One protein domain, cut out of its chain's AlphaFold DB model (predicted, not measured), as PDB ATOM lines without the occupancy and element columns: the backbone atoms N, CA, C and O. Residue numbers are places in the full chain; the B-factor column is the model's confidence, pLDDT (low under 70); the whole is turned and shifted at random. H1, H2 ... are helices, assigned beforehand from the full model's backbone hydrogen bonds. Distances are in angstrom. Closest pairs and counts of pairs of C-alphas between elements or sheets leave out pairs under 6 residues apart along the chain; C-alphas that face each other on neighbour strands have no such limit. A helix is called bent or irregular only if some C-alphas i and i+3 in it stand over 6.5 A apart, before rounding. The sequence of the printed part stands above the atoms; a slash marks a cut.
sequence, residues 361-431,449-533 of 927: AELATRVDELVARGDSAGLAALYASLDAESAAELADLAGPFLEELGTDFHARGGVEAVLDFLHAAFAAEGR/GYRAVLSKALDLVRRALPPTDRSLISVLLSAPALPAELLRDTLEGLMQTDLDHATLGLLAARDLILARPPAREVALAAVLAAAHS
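Overview. This is residues 361 to 431 and 449 to 533 of the 927 residues of the protein "Symplekin" of Auxenochlorella protothecoides (UniProt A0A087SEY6). The chain winds to and fro in stacked turns, making two rows of helices side by side: H1, H3, H5, H7 and H9 in one row, H2, H4, H6 and H8 in the other, with the helices of one row running opposite to those of the other. The long axis crosses the helices, from H1 at one end to H9 at the other, and the first row is only thinly joined between H1 and H3 and between H5 and H7. The printed part has 156 residues with nine named helices, H1 to H9 in order, and no named strand; the class is all helix. It is compact, with a radius of gyration of the C-alphas of 15.8 A, yet elongated, spanning 51 by 33 by 21 A.

Along the chain. H1, residues 361 to 371, begins at C-alpha 361 (-51.818, -52.097, -21.526). H2 is residues 376 to 385 and H3 residues 388 to 405, 24.0 A long. H3 has a kink of 49 degrees near residue 397 and is only just irregular, with C-alphas 397 and 400 6.53 A apart. H4, residues 414 to 429, measures 22.7 A, and H5, residues 449 to 464, 22.3 A. H6 is residues 471 to 478, H7 residues 484 to 497, and H8, residues 499 to 515, is 24.2 A long. H9, residues 520 to 530, ends at C-alpha 530 (-22.263, -25.581, 0.397).

Arrangement. H4 and H5 are the hubs, touching four helices each; they touch each other, closest at the C-alphas of Ala 425 and Tyr 450, 5.8 A, opposite ways at a shallow tilt of 11 degrees. H2 touches H4, the same way at 3 degrees, with the C-alphas of Ala 384 and Ala 424 5.0 A apart. H3 touches H5, the same way at 3 degrees, closest at the C-alphas of Ala 392 and Gly 449, 5.5 A. H1 and H2 form a hairpin, closest at the C-alphas of Leu 370 and Leu 379, 6.6 A. H6 touches H8, closest at the C-alphas of Ile 473 and Ala 508, 5.1 A. H7 touches H9, closest at the C-alphas of Glu 492 and Ala 526, 5.8 A. H6 and H7 are apart. The helices other than H6 form a bundle, a group set side by side. Every O i to N i+4 pair is within hydrogen-bond range in each helix but H3, with 11 of 14.

Size, cuts and confidence. The C-alphas farthest apart, of Glu 362 and His 532, are 51.2 A apart. Residues 432 to 448 are not printed; C-alphas 431 and 449 are 12.9 A apart across this cut. Of the links printed whole, none is long. The mean pLDDT of the printed part is 76.6, with 56 residues under 70, among them residues 370 to 407.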
ATOM      1  N   ALA A 361     -51.791 -50.772 -22.151       55.28
ATOM      2  CA  ALA A 361     -51.818 -52.097 -21.526       55.28
ATOM      3  C   ALA A 361     -50.975 -53.155 -22.272       55.28
ATOM      4  O   ALA A 361     -50.416 -54.041 -21.627       55.28
ATOM      5  N   GLU A 362     -50.855 -53.070 -23.604       61.31
ATOM      6  CA  GLU A 362     -49.933 -53.919 -24.376       61.31
ATOM      7  C   GLU A 362     -48.488 -53.432 -24.211       61.31
ATOM      8  O   GLU A 362     -47.557 -54.232 -24.179       61.31
ATOM      9  N   LEU A 363     -48.285 -52.122 -24.044       62.59
ATOM     10  CA  LEU A 363     -46.970 -51.572 -23.727       62.59
ATOM     11  C   LEU A 363     -46.491 -51.995 -22.332       62.59
ATOM     12  O   LEU A 363     -45.341 -52.403 -22.203       62.59
ATOM     13  N   ALA A 364     -47.358 -51.974 -21.315       58.16
ATOM     14  CA  ALA A 364     -47.013 -52.400 -19.957       58.16
ATOM     15  C   ALA A 364     -46.550 -53.869 -19.897       58.16
ATOM     16  O   ALA A 364     -45.449 -54.138 -19.427       58.16
ATOM     17  N   THR A 365     -47.311 -54.816 -20.459       67.31
ATOM     18  CA  THR A 365     -46.925 -56.246 -20.448       67.31
ATOM     19  C   THR A 365     -45.651 -56.530 -21.246       67.31
ATOM     20  O   THR A 365     -44.895 -57.447 -20.931       67.31
ATOM     21  N   ARG A 366     -45.387 -55.728 -22.279       65.75
ATOM     22  CA  ARG A 366     -44.205 -55.822 -23.144       65.75
ATOM     23  C   ARG A 366     -42.970 -55.173 -22.512       65.75
ATOM     24  O   ARG A 366     -41.858 -55.629 -22.768       65.75
ATOM     25  N   VAL A 367     -43.166 -54.177 -21.645       63.25
ATOM     26  CA  VAL A 367     -42.159 -53.698 -20.689       63.25
ATOM     27  C   VAL A 367     -41.875 -54.792 -19.658       63.25
ATOM     28  O   VAL A 367     -40.720 -55.192 -19.556       63.25
ATOM     29  N   ASP A 368     -42.890 -55.356 -18.992       64.25
ATOM     30  CA  ASP A 368     -42.726 -56.436 -18.001       64.25
ATOM     31  C   ASP A 368     -41.956 -57.645 -18.575       64.25
ATOM     32  O   ASP A 368     -41.060 -58.186 -17.926       64.25
ATOM     33  N   GLU A 369     -42.238 -58.041 -19.823       70.38
ATOM     34  CA  GLU A 369     -41.508 -59.108 -20.521       70.38
ATOM     35  C   GLU A 369     -40.020 -58.800 -20.762       70.38
ATOM     36  O   GLU A 369     -39.204 -59.723 -20.759       70.38
ATOM     37  N   LEU A 370     -39.653 -57.543 -21.030       65.31
ATOM     38  CA  LEU A 370     -38.260 -57.137 -21.261       65.31
ATOM     39  C   LEU A 370     -37.520 -56.889 -19.941       65.31
ATOM     40  O   LEU A 370     -36.355 -57.268 -19.816       65.31
ATOM     41  N   VAL A 371     -38.217 -56.336 -18.945       62.12
ATOM     42  CA  VAL A 371     -37.766 -56.176 -17.556       62.12
ATOM     43  C   VAL A 371     -37.399 -57.545 -16.975       62.12
ATOM     44  O   VAL A 371     -36.239 -57.759 -16.629       62.12
ATOM     45  N   ALA A 372     -38.305 -58.528 -17.045       63.59
ATOM     46  CA  ALA A 372     -38.066 -59.903 -16.592       63.59
ATOM     47  C   ALA A 372     -36.990 -60.675 -17.397       63.59
ATOM     48  O   ALA A 372     -36.597 -61.777 -17.008       63.59
ATOM     49  N   ARG A 373     -36.512 -60.123 -18.522       64.62
ATOM     50  CA  ARG A 373     -35.366 -60.631 -19.306       64.62
ATOM     51  C   ARG A 373     -34.067 -59.857 -19.050       64.62
ATOM     52  O   ARG A 373     -33.018 -60.305 -19.506       64.62
ATOM     53  N   GLY A 374     -34.124 -58.721 -18.353       59.03
ATOM     54  CA  GLY A 374     -32.998 -57.805 -18.160       59.03
ATOM     55  C   GLY A 374     -32.564 -57.049 -19.425       59.03
ATOM     56  O   GLY A 374     -31.438 -56.560 -19.473       59.03
ATOM     57  N   ASP A 375     -33.415 -56.961 -20.454       66.06
ATOM     58  CA  ASP A 375     -33.048 -56.415 -21.770       66.06
ATOM     59  C   ASP A 375     -33.189 -54.881 -21.828       66.06
ATOM     60  O   ASP A 375     -34.166 -54.321 -22.335       66.06
ATOM     61  N   SER A 376     -32.180 -54.191 -21.291       60.81
ATOM     62  CA  SER A 376     -32.071 -52.727 -21.315       60.81
ATOM     63  C   SER A 376     -32.024 -52.149 -22.734       60.81
ATOM     64  O   SER A 376     -32.620 -51.099 -22.985       60.81
ATOM     65  N   ALA A 377     -31.377 -52.840 -23.678       59.22
ATOM     66  CA  ALA A 377     -31.292 -52.419 -25.075       59.22
ATOM     67  C   ALA A 377     -32.648 -52.548 -25.788       59.22
ATOM     68  O   ALA A 377     -33.055 -51.639 -26.514       59.22
ATOM     69  N   GLY A 378     -33.384 -53.635 -25.536       63.06
ATOM     70  CA  GLY A 378     -34.760 -53.824 -25.990       63.06
ATOM     71  C   GLY A 378     -35.707 -52.751 -25.449       63.06
ATOM     72  O   GLY A 378     -36.509 -52.207 -26.207       63.06
ATOM     73  N   LEU A 379     -35.571 -52.375 -24.172       62.34
ATOM     74  CA  LEU A 379     -36.358 -51.296 -23.559       62.34
ATOM     75  C   LEU A 379     -36.015 -49.913 -24.122       62.34
ATOM     76  O   LEU A 379     -36.928 -49.155 -24.448       62.34
ATOM     77  N   ALA A 380     -34.731 -49.592 -24.316       58.84
ATOM     78  CA  ALA A 380     -34.311 -48.343 -24.956       58.84
ATOM     79  C   ALA A 380     -34.773 -48.260 -26.426       58.84
ATOM     80  O   ALA A 380     -35.207 -47.200 -26.883       58.84
ATOM     81  N   ALA A 381     -34.754 -49.379 -27.160       63.38
ATOM     82  CA  ALA A 381     -35.285 -49.467 -28.520       63.38
ATOM     83  C   ALA A 381     -36.816 -49.309 -28.566       63.38
ATOM     84  O   ALA A 381     -37.330 -48.624 -29.453       63.38
ATOM     85  N   LEU A 382     -37.540 -49.885 -27.599       65.62
ATOM     86  CA  LEU A 382     -38.986 -49.717 -27.459       65.62
ATOM     87  C   LEU A 382     -39.332 -48.248 -27.160       65.62
ATOM     88  O   LEU A 382     -40.139 -47.664 -27.881       65.62
ATOM     89  N   TYR A 383     -38.626 -47.608 -26.222       61.31
ATOM     90  CA  TYR A 383     -38.707 -46.163 -25.963       61.31
ATOM     91  C   TYR A 383     -38.439 -45.313 -27.214       61.31
ATOM     92  O   TYR A 383     -39.204 -44.406 -27.531       61.31
ATOM     93  N   ALA A 384     -37.391 -45.631 -27.978       58.19
ATOM     94  CA  ALA A 384     -37.066 -44.922 -29.215       58.19
ATOM     95  C   ALA A 384     -38.110 -45.129 -30.334       58.19
ATOM     96  O   ALA A 384     -38.160 -44.329 -31.273       58.19
ATOM     97  N   SER A 385     -38.946 -46.169 -30.252       59.44
ATOM     98  CA  SER A 385     -40.014 -46.454 -31.221       59.44
ATOM     99  C   SER A 385     -41.347 -45.752 -30.931       59.44
ATOM    100  O   SER A 385     -42.216 -45.753 -31.798       59.44
ATOM    101  N   LEU A 386     -41.505 -45.137 -29.753       59.12
ATOM    102  CA  LEU A 386     -42.776 -44.575 -29.288       59.12
ATOM    103  C   LEU A 386     -43.041 -43.138 -29.768       59.12
ATOM    104  O   LEU A 386     -42.128 -42.385 -30.127       59.12
ATOM    105  N   ASP A 387     -44.325 -42.779 -29.747       54.12
ATOM    106  CA  ASP A 387     -44.836 -41.431 -29.992       54.12
ATOM    107  C   ASP A 387     -44.897 -40.637 -28.674       54.12
ATOM    108  O   ASP A 387     -44.894 -41.206 -27.585       54.12
ATOM    109  N   ALA A 388     -44.935 -39.304 -28.744       51.81
ATOM    110  CA  ALA A 388     -44.723 -38.463 -27.559       51.81
ATOM    111  C   ALA A 388     -45.818 -38.585 -26.472       51.81
ATOM    112  O   ALA A 388     -45.518 -38.395 -25.296       51.81
ATOM    113  N   GLU A 389     -47.059 -38.930 -26.839       54.91
ATOM    114  CA  GLU A 389     -48.136 -39.205 -25.872       54.91
ATOM    115  C   GLU A 389     -47.836 -40.480 -25.060       54.91
ATOM    116  O   GLU A 389     -47.815 -40.447 -23.831       54.91
ATOM    117  N   SER A 390     -47.511 -41.587 -25.733       56.38
ATOM    118  CA  SER A 390     -47.207 -42.865 -25.079       56.38
ATOM    119  C   SER A 390     -45.813 -42.901 -24.438       56.38
ATOM    120  O   SER A 390     -45.595 -43.648 -23.489       56.38
ATOM    121  N   ALA A 391     -44.881 -42.044 -24.864       54.81
ATOM    122  CA  ALA A 391     -43.622 -41.811 -24.154       54.81
ATOM    123  C   ALA A 391     -43.832 -41.135 -22.782       54.81
ATOM    124  O   ALA A 391     -43.065 -41.402 -21.859       54.81
ATOM    125  N   ALA A 392     -44.874 -40.307 -22.617       57.66
ATOM    126  CA  ALA A 392     -45.246 -39.756 -21.313       57.66
ATOM    127  C   ALA A 392     -45.890 -40.825 -20.409       57.66
ATOM    128  O   ALA A 392     -45.517 -40.942 -19.245       57.66
ATOM    129  N   GLU A 393     -46.769 -41.674 -20.952       59.00
ATOM    130  CA  GLU A 393     -47.313 -42.830 -20.215       59.00
ATOM    131  C   GLU A 393     -46.201 -43.808 -19.786       59.00
ATOM    132  O   GLU A 393     -46.177 -44.279 -18.645       59.00
ATOM    133  N   LEU A 394     -45.206 -44.057 -20.649       55.22
ATOM    134  CA  LEU A 394     -44.035 -44.849 -20.270       55.22
ATOM    135  C   LEU A 394     -43.081 -44.132 -19.309       55.22
ATOM    136  O   LEU A 394     -42.356 -44.820 -18.587       55.22
ATOM    137  N   ALA A 395     -43.062 -42.797 -19.252       57.47
ATOM    138  CA  ALA A 395     -42.296 -42.062 -18.242       57.47
ATOM    139  C   ALA A 395     -42.848 -42.313 -16.827       57.47
ATOM    140  O   ALA A 395     -42.091 -42.260 -15.852       57.47
ATOM    141  N   ASP A 396     -44.131 -42.668 -16.703       61.25
ATOM    142  CA  ASP A 396     -44.692 -43.196 -15.461       61.25
ATOM    143  C   ASP A 396     -44.331 -44.661 -15.208       61.25
ATOM    144  O   ASP A 396     -43.821 -44.964 -14.122       61.25
ATOM    145  N   LEU A 397     -44.412 -45.523 -16.225       56.16
ATOM    146  CA  LEU A 397     -43.930 -46.916 -16.167       56.16
ATOM    147  C   LEU A 397     -42.400 -47.055 -15.986       56.16
ATOM    148  O   LEU A 397     -41.916 -48.145 -15.691       56.16
ATOM    149  N   ALA A 398     -41.621 -45.975 -16.100       60.97
ATOM    150  CA  ALA A 398     -40.175 -45.986 -15.872       60.97
ATOM    151  C   ALA A 398     -39.784 -46.365 -14.429       60.97
ATOM    152  O   ALA A 398     -38.667 -46.826 -14.208       60.97
ATOM    153  N   GLY A 399     -40.688 -46.178 -13.458       64.38
ATOM    154  CA  GLY A 399     -40.471 -46.503 -12.041       64.38
ATOM    155  C   GLY A 399     -40.014 -47.951 -11.799       64.38
ATOM    156  O   GLY A 399     -38.868 -48.138 -11.396       64.38
ATOM    157  N   PRO A 400     -40.850 -48.974 -12.065       62.53
ATOM    158  CA  PRO A 400     -40.498 -50.378 -11.827       62.53
ATOM    159  C   PRO A 400     -39.263 -50.864 -12.605       62.53
ATOM    160  O   PRO A 400     -38.467 -51.621 -12.053       62.53
ATOM    161  N   PHE A 401     -39.044 -50.404 -13.846       64.00
ATOM    162  CA  PHE A 401     -37.822 -50.738 -14.595       64.00
ATOM    163  C   PHE A 401     -36.563 -50.214 -13.894       64.00
ATOM    164  O   PHE A 401     -35.590 -50.952 -13.731       64.00
ATOM    165  N   LEU A 402     -36.592 -48.952 -13.452       66.31
ATOM    166  CA  LEU A 402     -35.505 -48.358 -12.684       66.31
ATOM    167  C   LEU A 402     -35.313 -49.102 -11.352       66.31
ATOM    168  O   LEU A 402     -34.185 -49.454 -11.022       66.31
ATOM    169  N   GLU A 403     -36.384 -49.409 -10.618       69.62
ATOM    170  CA  GLU A 403     -36.293 -50.136  -9.344       69.62
ATOM    171  C   GLU A 403     -35.676 -51.539  -9.489       69.62
ATOM    172  O   GLU A 403     -34.818 -51.890  -8.675       69.62
ATOM    173  N   GLU A 404     -35.989 -52.315 -10.539       67.94
ATOM    174  CA  GLU A 404     -35.297 -53.596 -10.761       67.94
ATOM    175  C   GLU A 404     -33.822 -53.394 -11.159       67.94
ATOM    176  O   GLU A 404     -32.946 -54.114 -10.675       67.94
ATOM    177  N   LEU A 405     -33.511 -52.369 -11.962       68.12
ATOM    178  CA  LEU A 405     -32.130 -51.959 -12.260       68.12
ATOM    179  C   LEU A 405     -31.324 -51.629 -10.991       68.12
ATOM    180  O   LEU A 405     -30.116 -51.852 -10.961       68.12
ATOM    181  N   GLY A 406     -31.983 -51.143  -9.937       68.31
ATOM    182  CA  GLY A 406     -31.370 -50.867  -8.639       68.31
ATOM    183  C   GLY A 406     -30.925 -52.108  -7.855       68.31
ATOM    184  O   GLY A 406     -30.096 -51.973  -6.960       68.31
ATOM    185  N   THR A 407     -31.425 -53.308  -8.181       69.88
ATOM    186  CA  THR A 407     -31.117 -54.541  -7.424       69.88
ATOM    187  C   THR A 407     -29.693 -55.059  -7.631       69.88
ATOM    188  O   THR A 407     -29.090 -55.565  -6.692       69.88
ATOM    189  N   ASP A 408     -29.150 -54.899  -8.842       70.31
ATOM    190  CA  ASP A 408     -27.843 -55.426  -9.272       70.31
ATOM    191  C   ASP A 408     -27.160 -54.441 -10.249       70.31
ATOM    192  O   ASP A 408     -26.659 -54.805 -11.317       70.31
ATOM    193  N   PHE A 409     -27.185 -53.148  -9.902       77.50
ATOM    194  CA  PHE A 409     -26.909 -52.032 -10.821       77.50
ATOM    195  C   PHE A 409     -25.635 -52.192 -11.667       77.50
ATOM    196  O   PHE A 409     -25.682 -52.028 -12.885       77.50
ATOM    197  N   HIS A 410     -24.500 -52.561 -11.065       76.06
ATOM    198  CA  HIS A 410     -23.245 -52.740 -11.813       76.06
ATOM    199  C   HIS A 410     -23.226 -54.003 -12.675       76.06
ATOM    200  O   HIS A 410     -22.753 -53.956 -13.809       76.06
ATOM    201  N   ALA A 411     -23.765 -55.120 -12.179       68.62
ATOM    202  CA  ALA A 411     -23.800 -56.385 -12.916       68.62
ATOM    203  C   ALA A 411     -24.715 -56.316 -14.155       68.62
ATOM    204  O   ALA A 411     -24.485 -57.027 -15.131       68.62
ATOM    205  N   ARG A 412     -25.714 -55.424 -14.132       65.44
ATOM    206  CA  ARG A 412     -26.641 -55.135 -15.240       65.44
ATOM    207  C   ARG A 412     -26.190 -53.979 -16.155       65.44
ATOM    208  O   ARG A 412     -26.968 -53.546 -17.000       65.44
ATOM    209  N   GLY A 413     -24.972 -53.448 -15.990       68.88
ATOM    210  CA  GLY A 413     -24.474 -52.324 -16.802       68.88
ATOM    211  C   GLY A 413     -25.251 -51.016 -16.592       68.88
ATOM    212  O   GLY A 413     -25.426 -50.232 -17.524       68.88
ATOM    213  N   GLY A 414     -25.753 -50.772 -15.377       74.00
ATOM    214  CA  GLY A 414     -26.794 -49.782 -15.087       74.00
ATOM    215  C   GLY A 414     -26.487 -48.340 -15.491       74.00
ATOM    216  O   GLY A 414     -27.410 -47.604 -15.826       74.00
ATOM    217  N   VAL A 415     -25.213 -47.929 -15.538       77.19
ATOM    218  CA  VAL A 415     -24.821 -46.600 -16.055       77.19
ATOM    219  C   VAL A 415     -25.151 -46.464 -17.542       77.19
ATOM    220  O   VAL A 415     -25.677 -45.434 -17.956       77.19
ATOM    221  N   GLU A 416     -24.864 -47.496 -18.335       76.31
ATOM    222  CA  GLU A 416     -25.125 -47.520 -19.776       76.31
ATOM    223  C   GLU A 416     -26.632 -47.635 -20.027       76.31
ATOM    224  O   GLU A 416     -27.193 -46.806 -20.738       76.31
ATOM    225  N   ALA A 417     -27.317 -48.545 -19.322       71.25
ATOM    226  CA  ALA A 417     -28.770 -48.702 -19.403       71.25
ATOM    227  C   ALA A 417     -29.539 -47.407 -19.060       71.25
ATOM    228  O   ALA A 417     -30.458 -47.022 -19.783       71.25
ATOM    229  N   VAL A 418     -29.149 -46.697 -17.991       78.88
ATOM    230  CA  VAL A 418     -29.740 -45.398 -17.623       78.88
ATOM    231  C   VAL A 418     -29.443 -44.328 -18.678       78.88
ATOM    232  O   VAL A 418     -30.312 -43.510 -18.975       78.88
ATOM    233  N   LEU A 419     -28.245 -44.316 -19.269       77.75
ATOM    234  CA  LEU A 419     -27.892 -43.337 -20.298       77.75
ATOM    235  C   LEU A 419     -28.614 -43.580 -21.624       77.75
ATOM    236  O   LEU A 419     -29.129 -42.618 -22.192       77.75
ATOM    237  N   ASP A 420     -28.726 -44.825 -22.082       70.62
ATOM    238  CA  ASP A 420     -29.493 -45.176 -23.281       70.62
ATOM    239  C   ASP A 420     -30.978 -44.828 -23.109       70.62
ATOM    240  O   ASP A 420     -31.583 -44.227 -23.999       70.62
ATOM    241  N   PHE A 421     -31.545 -45.092 -21.928       72.31
ATOM    242  CA  PHE A 421     -32.913 -44.705 -21.575       72.31
ATOM    243  C   PHE A 421     -33.107 -43.177 -21.584       72.31
ATOM    244  O   PHE A 421     -34.052 -42.666 -22.187       72.31
ATOM    245  N   LEU A 422     -32.170 -42.419 -20.997       78.12
ATOM    246  CA  LEU A 422     -32.176 -40.950 -21.028       78.12
ATOM    247  C   LEU A 422     -32.006 -40.389 -22.447       78.12
ATOM    248  O   LEU A 422     -32.629 -39.382 -22.786       78.12
ATOM    249  N   HIS A 423     -31.180 -41.017 -23.284       74.56
ATOM    250  CA  HIS A 423     -31.017 -40.636 -24.684       74.56
ATOM    251  C   HIS A 423     -32.267 -40.943 -25.515       74.56
ATOM    252  O   HIS A 423     -32.642 -40.115 -26.347       74.56
ATOM    253  N   ALA A 424     -32.947 -42.065 -25.267       67.94
ATOM    254  CA  ALA A 424     -34.195 -42.416 -25.935       67.94
ATOM    255  C   ALA A 424     -35.348 -41.478 -25.532       67.94
ATOM    256  O   ALA A 424     -36.019 -40.940 -26.412       67.94
ATOM    257  N   ALA A 425     -35.518 -41.189 -24.236       71.06
ATOM    258  CA  ALA A 425     -36.518 -40.238 -23.739       71.06
ATOM    259  C   ALA A 425     -36.318 -38.824 -24.326       71.06
ATOM    260  O   ALA A 425     -37.253 -38.228 -24.860       71.06
ATOM    261  N   PHE A 426     -35.079 -38.317 -24.331       72.50
ATOM    262  CA  PHE A 426     -34.748 -37.025 -24.946       72.50
ATOM    263  C   PHE A 426     -34.982 -37.012 -26.473       72.50
ATOM    264  O   PHE A 426     -35.387 -35.998 -27.044       72.50
ATOM    265  N   ALA A 427     -34.757 -38.142 -27.153       66.75
ATOM    266  CA  ALA A 427     -35.005 -38.292 -28.589       66.75
ATOM    267  C   ALA A 427     -36.493 -38.475 -28.960       66.75
ATOM    268  O   ALA A 427     -36.834 -38.346 -30.141       66.75
ATOM    269  N   ALA A 428     -37.364 -38.771 -27.990       64.38
ATOM    270  CA  ALA A 428     -38.814 -38.790 -28.166       64.38
ATOM    271  C   ALA A 428     -39.397 -37.367 -28.096       64.38
ATOM    272  O   ALA A 428     -40.071 -36.943 -29.036       64.38
ATOM    273  N   GLU A 429     -39.064 -36.592 -27.054       64.12
ATOM    274  CA  GLU A 429     -39.523 -35.196 -26.908       64.12
ATOM    275  C   GLU A 429     -39.070 -34.308 -28.077       64.12
ATOM    276  O   GLU A 429     -39.872 -33.566 -28.645       64.12
ATOM    277  N   GLY A 430     -37.814 -34.451 -28.525       53.41
ATOM    278  CA  GLY A 430     -37.241 -33.678 -29.636       53.41
ATOM    279  C   GLY A 430     -37.920 -33.855 -31.007       53.41
ATOM    280  O   GLY A 430     -37.471 -33.259 -31.987       53.41
ATOM    281  N   ARG A 431     -38.982 -34.668 -31.105       50.50
ATOM    282  CA  ARG A 431     -39.844 -34.796 -32.293       50.50
ATOM    283  C   ARG A 431     -40.968 -33.750 -32.328       50.50
ATOM    284  O   ARG A 431     -41.441 -33.436 -33.416       50.50
ATOM    285  N   GLY A 449     -41.581 -34.850 -19.445       69.69
ATOM    286  CA  GLY A 449     -41.374 -36.296 -19.556       69.69
ATOM    287  C   GLY A 449     -39.911 -36.673 -19.326       69.69
ATOM    288  O   GLY A 449     -39.596 -37.488 -18.454       69.69
ATOM    289  N   TYR A 450     -38.989 -36.007 -20.026       78.88
ATOM    290  CA  TYR A 450     -37.553 -36.165 -19.800       78.88
ATOM    291  C   TYR A 450     -37.145 -35.719 -18.391       78.88
ATOM    292  O   TYR A 450     -36.325 -36.386 -17.759       78.88
ATOM    293  N   ARG A 451     -37.729 -34.637 -17.852       79.44
ATOM    294  CA  ARG A 451     -37.476 -34.195 -16.469       79.44
ATOM    295  C   ARG A 451     -37.917 -35.251 -15.450       79.44
ATOM    296  O   ARG A 451     -37.175 -35.482 -14.498       79.44
ATOM    297  N   ALA A 452     -39.072 -35.889 -15.640       77.69
ATOM    298  CA  ALA A 452     -39.581 -36.942 -14.759       77.69
ATOM    299  C   ALA A 452     -38.762 -38.241 -14.855       77.69
ATOM    300  O   ALA A 452     -38.470 -38.859 -13.832       77.69
ATOM    301  N   VAL A 453     -38.329 -38.635 -16.058       78.19
ATOM    302  CA  VAL A 453     -37.406 -39.768 -16.239       78.19
ATOM    303  C   VAL A 453     -36.048 -39.473 -15.595       78.19
ATOM    304  O   VAL A 453     -35.525 -40.305 -14.857       78.19
ATOM    305  N   LEU A 454     -35.485 -38.281 -15.817       84.31
ATOM    306  CA  LEU A 454     -34.195 -37.883 -15.254       84.31
ATOM    307  C   LEU A 454     -34.242 -37.754 -13.726       84.31
ATOM    308  O   LEU A 454     -33.281 -38.150 -13.070       84.31
ATOM    309  N   SER A 455     -35.339 -37.262 -13.141       85.00
ATOM    310  CA  SER A 455     -35.477 -37.227 -11.682       85.00
ATOM    311  C   SER A 455     -35.577 -38.640 -11.105       85.00
ATOM    312  O   SER A 455     -34.778 -38.964 -10.231       85.00
ATOM    313  N   LYS A 456     -36.447 -39.511 -11.645       83.62
ATOM    314  CA  LYS A 456     -36.555 -40.926 -11.234       83.62
ATOM    315  C   LYS A 456     -35.210 -41.660 -11.358       83.62
ATOM    316  O   LYS A 456     -34.824 -42.376 -10.438       83.62
ATOM    317  N   ALA A 457     -34.461 -41.443 -12.441       82.56
ATOM    318  CA  ALA A 457     -33.155 -42.068 -12.661       82.56
ATOM    319  C   ALA A 457     -32.068 -41.570 -11.689       82.56
ATOM    320  O   ALA A 457     -31.314 -42.379 -11.149       82.56
ATOM    321  N   LEU A 458     -31.985 -40.260 -11.427       85.94
ATOM    322  CA  LEU A 458     -31.024 -39.714 -10.460       85.94
ATOM    323  C   LEU A 458     -31.365 -40.134  -9.022       85.94
ATOM    324  O   LEU A 458     -30.458 -40.416  -8.240       85.94
ATOM    325  N   ASP A 459     -32.654 -40.244  -8.688       83.62
ATOM    326  CA  ASP A 459     -33.097 -40.729  -7.381       83.62
ATOM    327  C   ASP A 459     -32.865 -42.238  -7.206       83.62
ATOM    328  O   ASP A 459     -32.493 -42.663  -6.114       83.62
ATOM    329  N   LEU A 460     -32.993 -43.047  -8.269       81.50
ATOM    330  CA  LEU A 460     -32.572 -44.451  -8.251       81.50
ATOM    331  C   LEU A 460     -31.076 -44.565  -7.956       81.50
ATOM    332  O   LEU A 460     -30.689 -45.245  -7.009       81.50
ATOM    333  N   VAL A 461     -30.237 -43.896  -8.752       79.56
ATOM    334  CA  VAL A 461     -28.772 -43.966  -8.621       79.56
ATOM    335  C   VAL A 461     -28.327 -43.499  -7.227       79.56
ATOM    336  O   VAL A 461     -27.395 -44.064  -6.668       79.56
ATOM    337  N   ARG A 462     -29.038 -42.540  -6.617       81.50
ATOM    338  CA  ARG A 462     -28.821 -42.089  -5.230       81.50
ATOM    339  C   ARG A 462     -29.246 -43.105  -4.155       81.50
ATOM    340  O   ARG A 462     -28.714 -43.053  -3.054       81.50
ATOM    341  N   ARG A 463     -30.207 -43.994  -4.433       82.56
ATOM    342  CA  ARG A 463     -30.710 -45.012  -3.482       82.56
ATOM    343  C   ARG A 463     -30.007 -46.366  -3.612       82.56
ATOM    344  O   ARG A 463     -29.860 -47.063  -2.615       82.56
ATOM    345  N   ALA A 464     -29.620 -46.749  -4.827       76.31
ATOM    346  CA  ALA A 464     -29.085 -48.074  -5.143       76.31
ATOM    347  C   ALA A 464     -27.570 -48.215  -4.903       76.31
ATOM    348  O   ALA A 464     -27.055 -49.331  -4.886       76.31
ATOM    349  N   LEU A 465     -26.839 -47.103  -4.763       79.44
ATOM    350  CA  LEU A 465     -25.374 -47.087  -4.791       79.44
ATOM    351  C   LEU A 465     -24.780 -46.304  -3.611       79.44
ATOM    352  O   LEU A 465     -25.351 -45.298  -3.191       79.44
ATOM    353  N   PRO A 466     -23.618 -46.728  -3.079       81.38
ATOM    354  CA  PRO A 466     -22.964 -46.041  -1.971       81.38
ATOM    355  C   PRO A 466     -22.331 -44.706  -2.416       81.38
ATOM    356  O   PRO A 466     -21.898 -44.581  -3.563       81.38
ATOM    357  N   PRO A 467     -22.147 -43.727  -1.507       79.12
ATOM    358  CA  PRO A 467     -21.563 -42.417  -1.828       79.12
ATOM    359  C   PRO A 467     -20.089 -42.448  -2.280       79.12
ATOM    360  O   PRO A 467     -19.544 -41.427  -2.699       79.12
ATOM    361  N   THR A 468     -19.422 -43.601  -2.206       82.44
ATOM    362  CA  THR A 468     -18.094 -43.827  -2.794       82.44
ATOM    363  C   THR A 468     -18.128 -44.016  -4.315       82.44
ATOM    364  O   THR A 468     -17.085 -43.902  -4.966       82.44
ATOM    365  N   ASP A 469     -19.298 -44.306  -4.887       84.00
ATOM    366  CA  ASP A 469     -19.463 -44.663  -6.292       84.00
ATOM    367  C   ASP A 469     -19.477 -43.438  -7.224       84.00
ATOM    368  O   ASP A 469     -20.022 -42.383  -6.903       84.00
ATOM    369  N   ARG A 470     -18.872 -43.562  -8.412       86.12
ATOM    370  CA  ARG A 470     -18.757 -42.468  -9.400       86.12
ATOM    371  C   ARG A 470     -19.704 -42.603 -10.594       86.12
ATOM    372  O   ARG A 470     -19.730 -41.709 -11.438       86.12
ATOM    373  N   SER A 471     -20.504 -43.665 -10.650       84.81
ATOM    374  CA  SER A 471     -21.614 -43.851 -11.601       84.81
ATOM    375  C   SER A 471     -22.499 -42.607 -11.737       84.81
ATOM    376  O   SER A 471     -22.718 -42.148 -12.854       84.81
ATOM    377  N   LEU A 472     -22.915 -41.989 -10.625       86.56
ATOM    378  CA  LEU A 472     -23.706 -40.751 -10.624       86.56
ATOM    379  C   LEU A 472     -23.009 -39.595 -11.362       86.56
ATOM    380  O   LEU A 472     -23.646 -38.868 -12.125       86.56
ATOM    381  N   ILE A 473     -21.689 -39.451 -11.187       87.44
ATOM    382  CA  ILE A 473     -20.889 -38.457 -11.916       87.44
ATOM    383  C   ILE A 473     -20.876 -38.800 -13.413       87.44
ATOM    384  O   ILE A 473     -21.056 -37.907 -14.237       87.44
ATOM    385  N   SER A 474     -20.722 -40.079 -13.772       85.81
ATOM    386  CA  SER A 474     -20.754 -40.539 -15.169       85.81
ATOM    387  C   SER A 474     -22.096 -40.246 -15.851       85.81
ATOM    388  O   SER A 474     -22.116 -39.689 -16.952       85.81
ATOM    389  N   VAL A 475     -23.218 -40.523 -15.172       86.12
ATOM    390  CA  VAL A 475     -24.571 -40.206 -15.659       86.12
ATOM    391  C   VAL A 475     -24.721 -38.696 -15.877       86.12
ATOM    392  O   VAL A 475     -25.069 -38.269 -16.976       86.12
ATOM    393  N   LEU A 476     -24.370 -37.864 -14.889       88.19
ATOM    394  CA  LEU A 476     -24.452 -36.400 -14.998       88.19
ATOM    395  C   LEU A 476     -23.518 -35.816 -16.081       88.19
ATOM    396  O   LEU A 476     -23.873 -34.842 -16.752       88.19
ATOM    397  N   LEU A 477     -22.336 -36.401 -16.290       86.00
ATOM    398  CA  LEU A 477     -21.393 -35.989 -17.336       86.00
ATOM    399  C   LEU A 477     -21.808 -36.428 -18.747       86.00
ATOM    400  O   LEU A 477     -21.365 -35.800 -19.717       86.00
ATOM    401  N   SER A 478     -22.676 -37.433 -18.879       83.81
ATOM    402  CA  SER A 478     -23.025 -38.049 -20.169       83.81
ATOM    403  C   SER A 478     -24.455 -37.744 -20.637       83.81
ATOM    404  O   SER A 478     -24.653 -37.555 -21.834       83.81
ATOM    405  N   ALA A 479     -25.416 -37.554 -19.722       82.62
ATOM    406  CA  ALA A 479     -26.833 -37.294 -20.017       82.62
ATOM    407  C   ALA A 479     -27.060 -36.179 -21.070       82.62
ATOM    408  O   ALA A 479     -26.351 -35.165 -21.041       82.62
ATOM    409  N   PRO A 480     -28.038 -36.307 -21.988       76.19
ATOM    410  CA  PRO A 480     -28.183 -35.397 -23.133       76.19
ATOM    411  C   PRO A 480     -28.470 -33.941 -22.744       76.19
ATOM    412  O   PRO A 480     -27.912 -33.028 -23.355       76.19
ATOM    413  N   ALA A 481     -29.277 -33.716 -21.706       79.75
ATOM    414  CA  ALA A 481     -29.571 -32.397 -21.155       79.75
ATOM    415  C   ALA A 481     -29.561 -32.435 -19.619       79.75
ATOM    416  O   ALA A 481     -29.642 -33.496 -19.010       79.75
ATOM    417  N   LEU A 482     -29.438 -31.268 -18.983       84.56
ATOM    418  CA  LEU A 482     -29.530 -31.113 -17.528       84.56
ATOM    419  C   LEU A 482     -30.395 -29.878 -17.227       84.56
ATOM    420  O   LEU A 482     -29.895 -28.757 -17.357       84.56
ATOM    421  N   PRO A 483     -31.684 -30.047 -16.871       84.06
ATOM    422  CA  PRO A 483     -32.548 -28.943 -16.465       84.06
ATOM    423  C   PRO A 483     -31.977 -28.236 -15.232       84.06
ATOM    424  O   PRO A 483     -31.599 -28.897 -14.266       84.06
ATOM    425  N   ALA A 484     -31.921 -26.900 -15.261       83.75
ATOM    426  CA  ALA A 484     -31.200 -26.110 -14.259       83.75
ATOM    427  C   ALA A 484     -31.673 -26.385 -12.823       83.75
ATOM    428  O   ALA A 484     -30.845 -26.691 -11.969       83.75
ATOM    429  N   GLU A 485     -32.986 -26.357 -12.575       84.88
ATOM    430  CA  GLU A 485     -33.499 -26.596 -11.221       84.88
ATOM    431  C   GLU A 485     -33.320 -28.055 -10.786       84.88
ATOM    432  O   GLU A 485     -32.815 -28.287  -9.704       84.88
ATOM    433  N   LEU A 486     -33.569 -29.058 -11.642       87.25
ATOM    434  CA  LEU A 486     -33.342 -30.457 -11.238       87.25
ATOM    435  C   LEU A 486     -31.858 -30.735 -10.914       87.25
ATOM    436  O   LEU A 486     -31.548 -31.508 -10.006       87.25
ATOM    437  N   LEU A 487     -30.929 -30.086 -11.625       90.12
ATOM    438  CA  LEU A 487     -29.501 -30.161 -11.315       90.12
ATOM    439  C   LEU A 487     -29.153 -29.448  -9.999       90.12
ATOM    440  O   LEU A 487     -28.258 -29.897  -9.285       90.12
ATOM    441  N   ARG A 488     -29.849 -28.356  -9.668       90.50
ATOM    442  CA  ARG A 488     -29.755 -27.708  -8.357       90.50
ATOM    443  C   ARG A 488     -30.254 -28.643  -7.263       90.50
ATOM    444  O   ARG A 488     -29.477 -28.986  -6.383       90.50
ATOM    445  N   ASP A 489     -31.512 -29.067  -7.359       89.38
ATOM    446  CA  ASP A 489     -32.230 -29.865  -6.363       89.38
ATOM    447  C   ASP A 489     -31.433 -31.130  -5.996       89.38
ATOM    448  O   ASP A 489     -31.282 -31.476  -4.825       89.38
ATOM    449  N   THR A 490     -30.848 -31.793  -7.001       89.31
ATOM    450  CA  THR A 490     -30.027 -32.997  -6.802       89.31
ATOM    451  C   THR A 490     -28.650 -32.703  -6.203       89.31
ATOM    452  O   THR A 490     -28.238 -33.422  -5.294       89.31
ATOM    453  N   LEU A 491     -27.934 -31.657  -6.639       91.69
ATOM    454  CA  LEU A 491     -26.635 -31.298  -6.049       91.69
ATOM    455  C   LEU A 491     -26.772 -30.766  -4.617       91.69
ATOM    456  O   LEU A 491     -26.026 -31.197  -3.739       91.69
ATOM    457  N   GLU A 492     -27.716 -29.858  -4.370       90.94
ATOM    458  CA  GLU A 492     -27.961 -29.279  -3.046       90.94
ATOM    459  C   GLU A 492     -28.512 -30.351  -2.086       90.94
ATOM    460  O   GLU A 492     -28.020 -30.458  -0.964       90.94
ATOM    461  N   GLY A 493     -29.405 -31.239  -2.544       88.44
ATOM    462  CA  GLY A 493     -29.883 -32.387  -1.762       88.44
ATOM    463  C   GLY A 493     -28.776 -33.380  -1.378       88.44
ATOM    464  O   GLY A 493     -28.694 -33.790  -0.219       88.44
ATOM    465  N   LEU A 494     -27.863 -33.722  -2.298       88.88
ATOM    466  CA  LEU A 494     -26.680 -34.543  -1.983       88.88
ATOM    467  C   LEU A 494     -25.780 -33.867  -0.938       88.88
ATOM    468  O   LEU A 494     -25.294 -34.534  -0.029       88.88
ATOM    469  N   MET A 495     -25.591 -32.548  -1.044       90.62
ATOM    470  CA  MET A 495     -24.786 -31.752  -0.108       90.62
ATOM    471  C   MET A 495     -25.436 -31.559   1.271       90.62
ATOM    472  O   MET A 495     -24.733 -31.193   2.209       90.62
ATOM    473  N   GLN A 496     -26.736 -31.832   1.405       88.50
ATOM    474  CA  GLN A 496     -27.503 -31.734   2.653       88.50
ATOM    475  C   GLN A 496     -27.826 -33.097   3.298       88.50
ATOM    476  O   GLN A 496     -28.367 -33.115   4.398       88.50
ATOM    477  N   THR A 497     -27.524 -34.227   2.639       86.94
ATOM    478  CA  THR A 497     -27.874 -35.570   3.154       86.94
ATOM    479  C   THR A 497     -26.865 -36.059   4.206       86.94
ATOM    480  O   THR A 497     -27.193 -36.124   5.383       86.94
ATOM    481  N   ASP A 498     -25.628 -36.361   3.796       87.00
ATOM    482  CA  ASP A 498     -24.529 -36.805   4.669       87.00
ATOM    483  C   ASP A 498     -23.196 -36.245   4.166       87.00
ATOM    484  O   ASP A 498     -23.062 -35.895   2.993       87.00
ATOM    485  N   LEU A 499     -22.158 -36.275   5.004       89.44
ATOM    486  CA  LEU A 499     -20.811 -35.814   4.653       89.44
ATOM    487  C   LEU A 499     -20.190 -36.540   3.437       89.44
ATOM    488  O   LEU A 499     -19.448 -35.932   2.656       89.44
ATOM    489  N   ASP A 500     -20.503 -37.822   3.243       89.25
ATOM    490  CA  ASP A 500     -20.010 -38.602   2.102       89.25
ATOM    491  C   ASP A 500     -20.855 -38.366   0.839       89.25
ATOM    492  O   ASP A 500     -20.289 -38.112  -0.227       89.25
ATOM    493  N   HIS A 501     -22.188 -38.296   0.958       89.81
ATOM    494  CA  HIS A 501     -23.078 -37.851  -0.127       89.81
ATOM    495  C   HIS A 501     -22.722 -36.438  -0.616       89.81
ATOM    496  O   HIS A 501     -22.638 -36.192  -1.821       89.81
ATOM    497  N   ALA A 502     -22.390 -35.530   0.301       91.50
ATOM    498  CA  ALA A 502     -21.916 -34.193  -0.018       91.50
ATOM    499  C   ALA A 502     -20.554 -34.204  -0.715       91.50
ATOM    500  O   ALA A 502     -20.284 -33.363  -1.568       91.50
ATOM    501  N   THR A 503     -19.699 -35.180  -0.411       92.75
ATOM    502  CA  THR A 503     -18.412 -35.346  -1.098       92.75
ATOM    503  C   THR A 503     -18.609 -35.829  -2.530       92.75
ATOM    504  O   THR A 503     -17.973 -35.292  -3.438       92.75
ATOM    505  N   LEU A 504     -19.541 -36.759  -2.758       91.69
ATOM    506  CA  LEU A 504     -19.967 -37.156  -4.100       91.69
ATOM    507  C   LEU A 504     -20.572 -35.969  -4.868       91.69
ATOM    508  O   LEU A 504     -20.160 -35.704  -5.996       91.69
ATOM    509  N   GLY A 505     -21.463 -35.193  -4.242       92.38
ATOM    510  CA  GLY A 505     -22.053 -33.980  -4.823       92.38
ATOM    511  C   GLY A 505     -21.017 -32.906  -5.180       92.38
ATOM    512  O   GLY A 505     -21.056 -32.341  -6.273       92.38
ATOM    513  N   LEU A 506     -20.035 -32.653  -4.308       93.62
ATOM    514  CA  LEU A 506     -18.941 -31.705  -4.559       93.62
ATOM    515  C   LEU A 506     -17.997 -32.185  -5.679       93.62
ATOM    516  O   LEU A 506     -17.504 -31.365  -6.456       93.62
ATOM    517  N   LEU A 507     -17.764 -33.497  -5.809       93.31
ATOM    518  CA  LEU A 507     -17.013 -34.079  -6.929       93.31
ATOM    519  C   LEU A 507     -17.808 -34.028  -8.245       93.31
ATOM    520  O   LEU A 507     -17.251 -33.642  -9.272       93.31
ATOM    521  N   ALA A 508     -19.111 -34.315  -8.218       92.38
ATOM    522  CA  ALA A 508     -19.993 -34.157  -9.371       92.38
ATOM    523  C   ALA A 508     -20.010 -32.699  -9.858       92.38
ATOM    524  O   ALA A 508     -19.776 -32.424 -11.036       92.38
ATOM    525  N   ALA A 509     -20.195 -31.743  -8.944       93.50
ATOM    526  CA  ALA A 509     -20.187 -30.321  -9.262       93.50
ATOM    527  C   ALA A 509     -18.818 -29.839  -9.782       93.50
ATOM    528  O   ALA A 509     -18.780 -29.081 -10.753       93.50
ATOM    529  N   ARG A 510     -17.694 -30.320  -9.216       94.06
ATOM    530  CA  ARG A 510     -16.331 -30.097  -9.746       94.06
ATOM    531  C   ARG A 510     -16.258 -30.461 -11.226       94.06
ATOM    532  O   ARG A 510     -15.820 -29.642 -12.035       94.06
ATOM    533  N   ASP A 511     -16.671 -31.674 -11.576       89.81
ATOM    534  CA  ASP A 511     -16.485 -32.199 -12.930       89.81
ATOM    535  C   ASP A 511     -17.474 -31.588 -13.924       89.81
ATOM    536  O   ASP A 511     -17.088 -31.268 -15.047       89.81
ATOM    537  N   LEU A 512     -18.700 -31.279 -13.492       89.75
ATOM    538  CA  LEU A 512     -19.652 -30.478 -14.265       89.75
ATOM    539  C   LEU A 512     -19.113 -29.069 -14.566       89.75
ATOM    540  O   LEU A 512     -19.175 -28.625 -15.711       89.75
ATOM    541  N   ILE A 513     -18.526 -28.376 -13.582       89.31
ATOM    542  CA  ILE A 513     -17.906 -27.051 -13.774       89.31
ATOM    543  C   ILE A 513     -16.764 -27.112 -14.797       89.31
ATOM    544  O   ILE A 513     -16.604 -26.185 -15.599       89.31
ATOM    545  N   LEU A 514     -15.968 -28.180 -14.798       86.81
ATOM    546  CA  LEU A 514     -14.852 -28.333 -15.729       86.81
ATOM    547  C   LEU A 514     -15.331 -28.743 -17.131       86.81
ATOM    548  O   LEU A 514     -15.082 -28.002 -18.085       86.81
ATOM    549  N   ALA A 515     -16.061 -29.853 -17.247       83.12
ATOM    550  CA  ALA A 515     -16.399 -30.500 -18.515       83.12
ATOM    551  C   ALA A 515     -17.674 -29.975 -19.201       83.12
ATOM    552  O   ALA A 515     -17.771 -30.056 -20.424       83.12
ATOM    553  N   ARG A 516     -18.654 -29.427 -18.461       82.19
ATOM    554  CA  ARG A 516     -19.966 -29.024 -19.005       82.19
ATOM    555  C   ARG A 516     -20.222 -27.510 -18.880       82.19
ATOM    556  O   ARG A 516     -20.715 -27.039 -17.852       82.19
ATOM    557  N   PRO A 517     -20.007 -26.721 -19.955       79.50
ATOM    558  CA  PRO A 517     -20.297 -25.286 -19.976       79.50
ATOM    559  C   PRO A 517     -21.701 -24.804 -19.554       79.50
ATOM    560  O   PRO A 517     -21.741 -23.694 -19.024       79.50
ATOM    561  N   PRO A 518     -22.833 -25.526 -19.750       75.88
ATOM    562  CA  PRO A 518     -24.155 -25.011 -19.386       75.88
ATOM    563  C   PRO A 518     -24.466 -25.256 -17.902       75.88
ATOM    564  O   PRO A 518     -24.948 -24.365 -17.214       75.88
ATOM    565  N   ALA A 519     -24.102 -26.437 -17.392       83.44
ATOM    566  CA  ALA A 519     -24.239 -26.823 -15.989       83.44
ATOM    567  C   ALA A 519     -23.352 -25.986 -15.052       83.44
ATOM    568  O   ALA A 519     -23.681 -25.809 -13.882       83.44
ATOM    569  N   ARG A 520     -22.236 -25.451 -15.570       87.94
ATOM    570  CA  ARG A 520     -21.204 -24.709 -14.831       87.94
ATOM    571  C   ARG A 520     -21.734 -23.631 -13.885       87.94
ATOM    572  O   ARG A 520     -21.165 -23.465 -12.813       87.94
ATOM    573  N   GLU A 521     -22.759 -22.872 -14.271       88.94
ATOM    574  CA  GLU A 521     -23.245 -21.760 -13.440       88.94
ATOM    575  C   GLU A 521     -24.087 -22.265 -12.258       88.94
ATOM    576  O   GLU A 521     -23.902 -21.798 -11.137       88.94
ATOM    577  N   VAL A 522     -24.933 -23.275 -12.494       90.31
ATOM    578  CA  VAL A 522     -25.756 -23.944 -11.472       90.31
ATOM    579  C   VAL A 522     -24.878 -24.741 -10.506       90.31
ATOM    580  O   VAL A 522     -24.970 -24.567  -9.296       90.31
ATOM    581  N   ALA A 523     -23.963 -25.556 -11.035       91.81
ATOM    582  CA  ALA A 523     -23.044 -26.357 -10.232       91.81
ATOM    583  C   ALA A 523     -22.099 -25.483  -9.385       91.81
ATOM    584  O   ALA A 523     -21.805 -25.829  -8.243       91.81
ATOM    585  N   LEU A 524     -21.662 -24.324  -9.899       93.06
ATOM    586  CA  LEU A 524     -20.908 -23.354  -9.098       93.06
ATOM    587  C   LEU A 524     -21.771 -22.738  -7.990       93.06
ATOM    588  O   LEU A 524     -21.270 -22.567  -6.884       93.06
ATOM    589  N   ALA A 525     -23.044 -22.426  -8.260       92.75
ATOM    590  CA  ALA A 525     -23.958 -21.903  -7.246       92.75
ATOM    591  C   ALA A 525     -24.189 -22.912  -6.106       92.75
ATOM    592  O   ALA A 525     -24.087 -22.522  -4.948       92.75
ATOM    593  N   ALA A 526     -24.382 -24.200  -6.411       92.75
ATOM    594  CA  ALA A 526     -24.519 -25.253  -5.397       92.75
ATOM    595  C   ALA A 526     -23.248 -25.402  -4.530       92.75
ATOM    596  O   ALA A 526     -23.327 -25.423  -3.304       92.75
ATOM    597  N   VAL A 527     -22.052 -25.406  -5.140       95.00
ATOM    598  CA  VAL A 527     -20.770 -25.438  -4.397       95.00
ATOM    599  C   VAL A 527     -20.581 -24.182  -3.536       95.00
ATOM    600  O   VAL A 527     -20.030 -24.262  -2.440       95.00
ATOM    601  N   LEU A 528     -21.037 -23.020  -4.010       93.44
ATOM    602  CA  LEU A 528     -21.012 -21.774  -3.243       93.44
ATOM    603  C   LEU A 528     -22.038 -21.766  -2.099       93.44
ATOM    604  O   LEU A 528     -21.729 -21.223  -1.044       93.44
ATOM    605  N   ALA A 529     -23.205 -22.394  -2.251       91.38
ATOM    606  CA  ALA A 529     -24.154 -22.598  -1.155       91.38
ATOM    607  C   ALA A 529     -23.562 -23.537  -0.086       91.38
ATOM    608  O   ALA A 529     -23.540 -23.192   1.093       91.38
ATOM    609  N   ALA A 530     -22.964 -24.659  -0.500       92.56
ATOM    610  CA  ALA A 530     -22.263 -25.581   0.397       92.56
ATOM    611  C   ALA A 530     -21.055 -24.944   1.112       92.56
ATOM    612  O   ALA A 530     -20.736 -25.320   2.233       92.56
ATOM    613  N   ALA A 531     -20.408 -23.930   0.528       92.38
ATOM    614  CA  ALA A 531     -19.362 -23.154   1.206       92.38
ATOM    615  C   ALA A 531     -19.881 -22.262   2.357       92.38
ATOM    616  O   ALA A 531     -19.070 -21.678   3.075       92.38
ATOM    617  N   HIS A 532     -21.201 -22.194   2.553       90.00
ATOM    618  CA  HIS A 532     -21.876 -21.514   3.660       90.00
ATOM    619  C   HIS A 532     -22.833 -22.449   4.431       90.00
ATOM    620  O   HIS A 532     -23.668 -21.964   5.190       90.00
ATOM    621  N   SER A 533     -22.731 -23.779   4.261       89.44
ATOM    622  CA  SER A 533     -23.526 -24.741   5.042       89.44
ATOM    623  C   SER A 533     -23.220 -24.634   6.534       89.44
ATOM    624  O   SER A 533     -22.083 -24.343   6.901       89.44
TER     625      SER A 533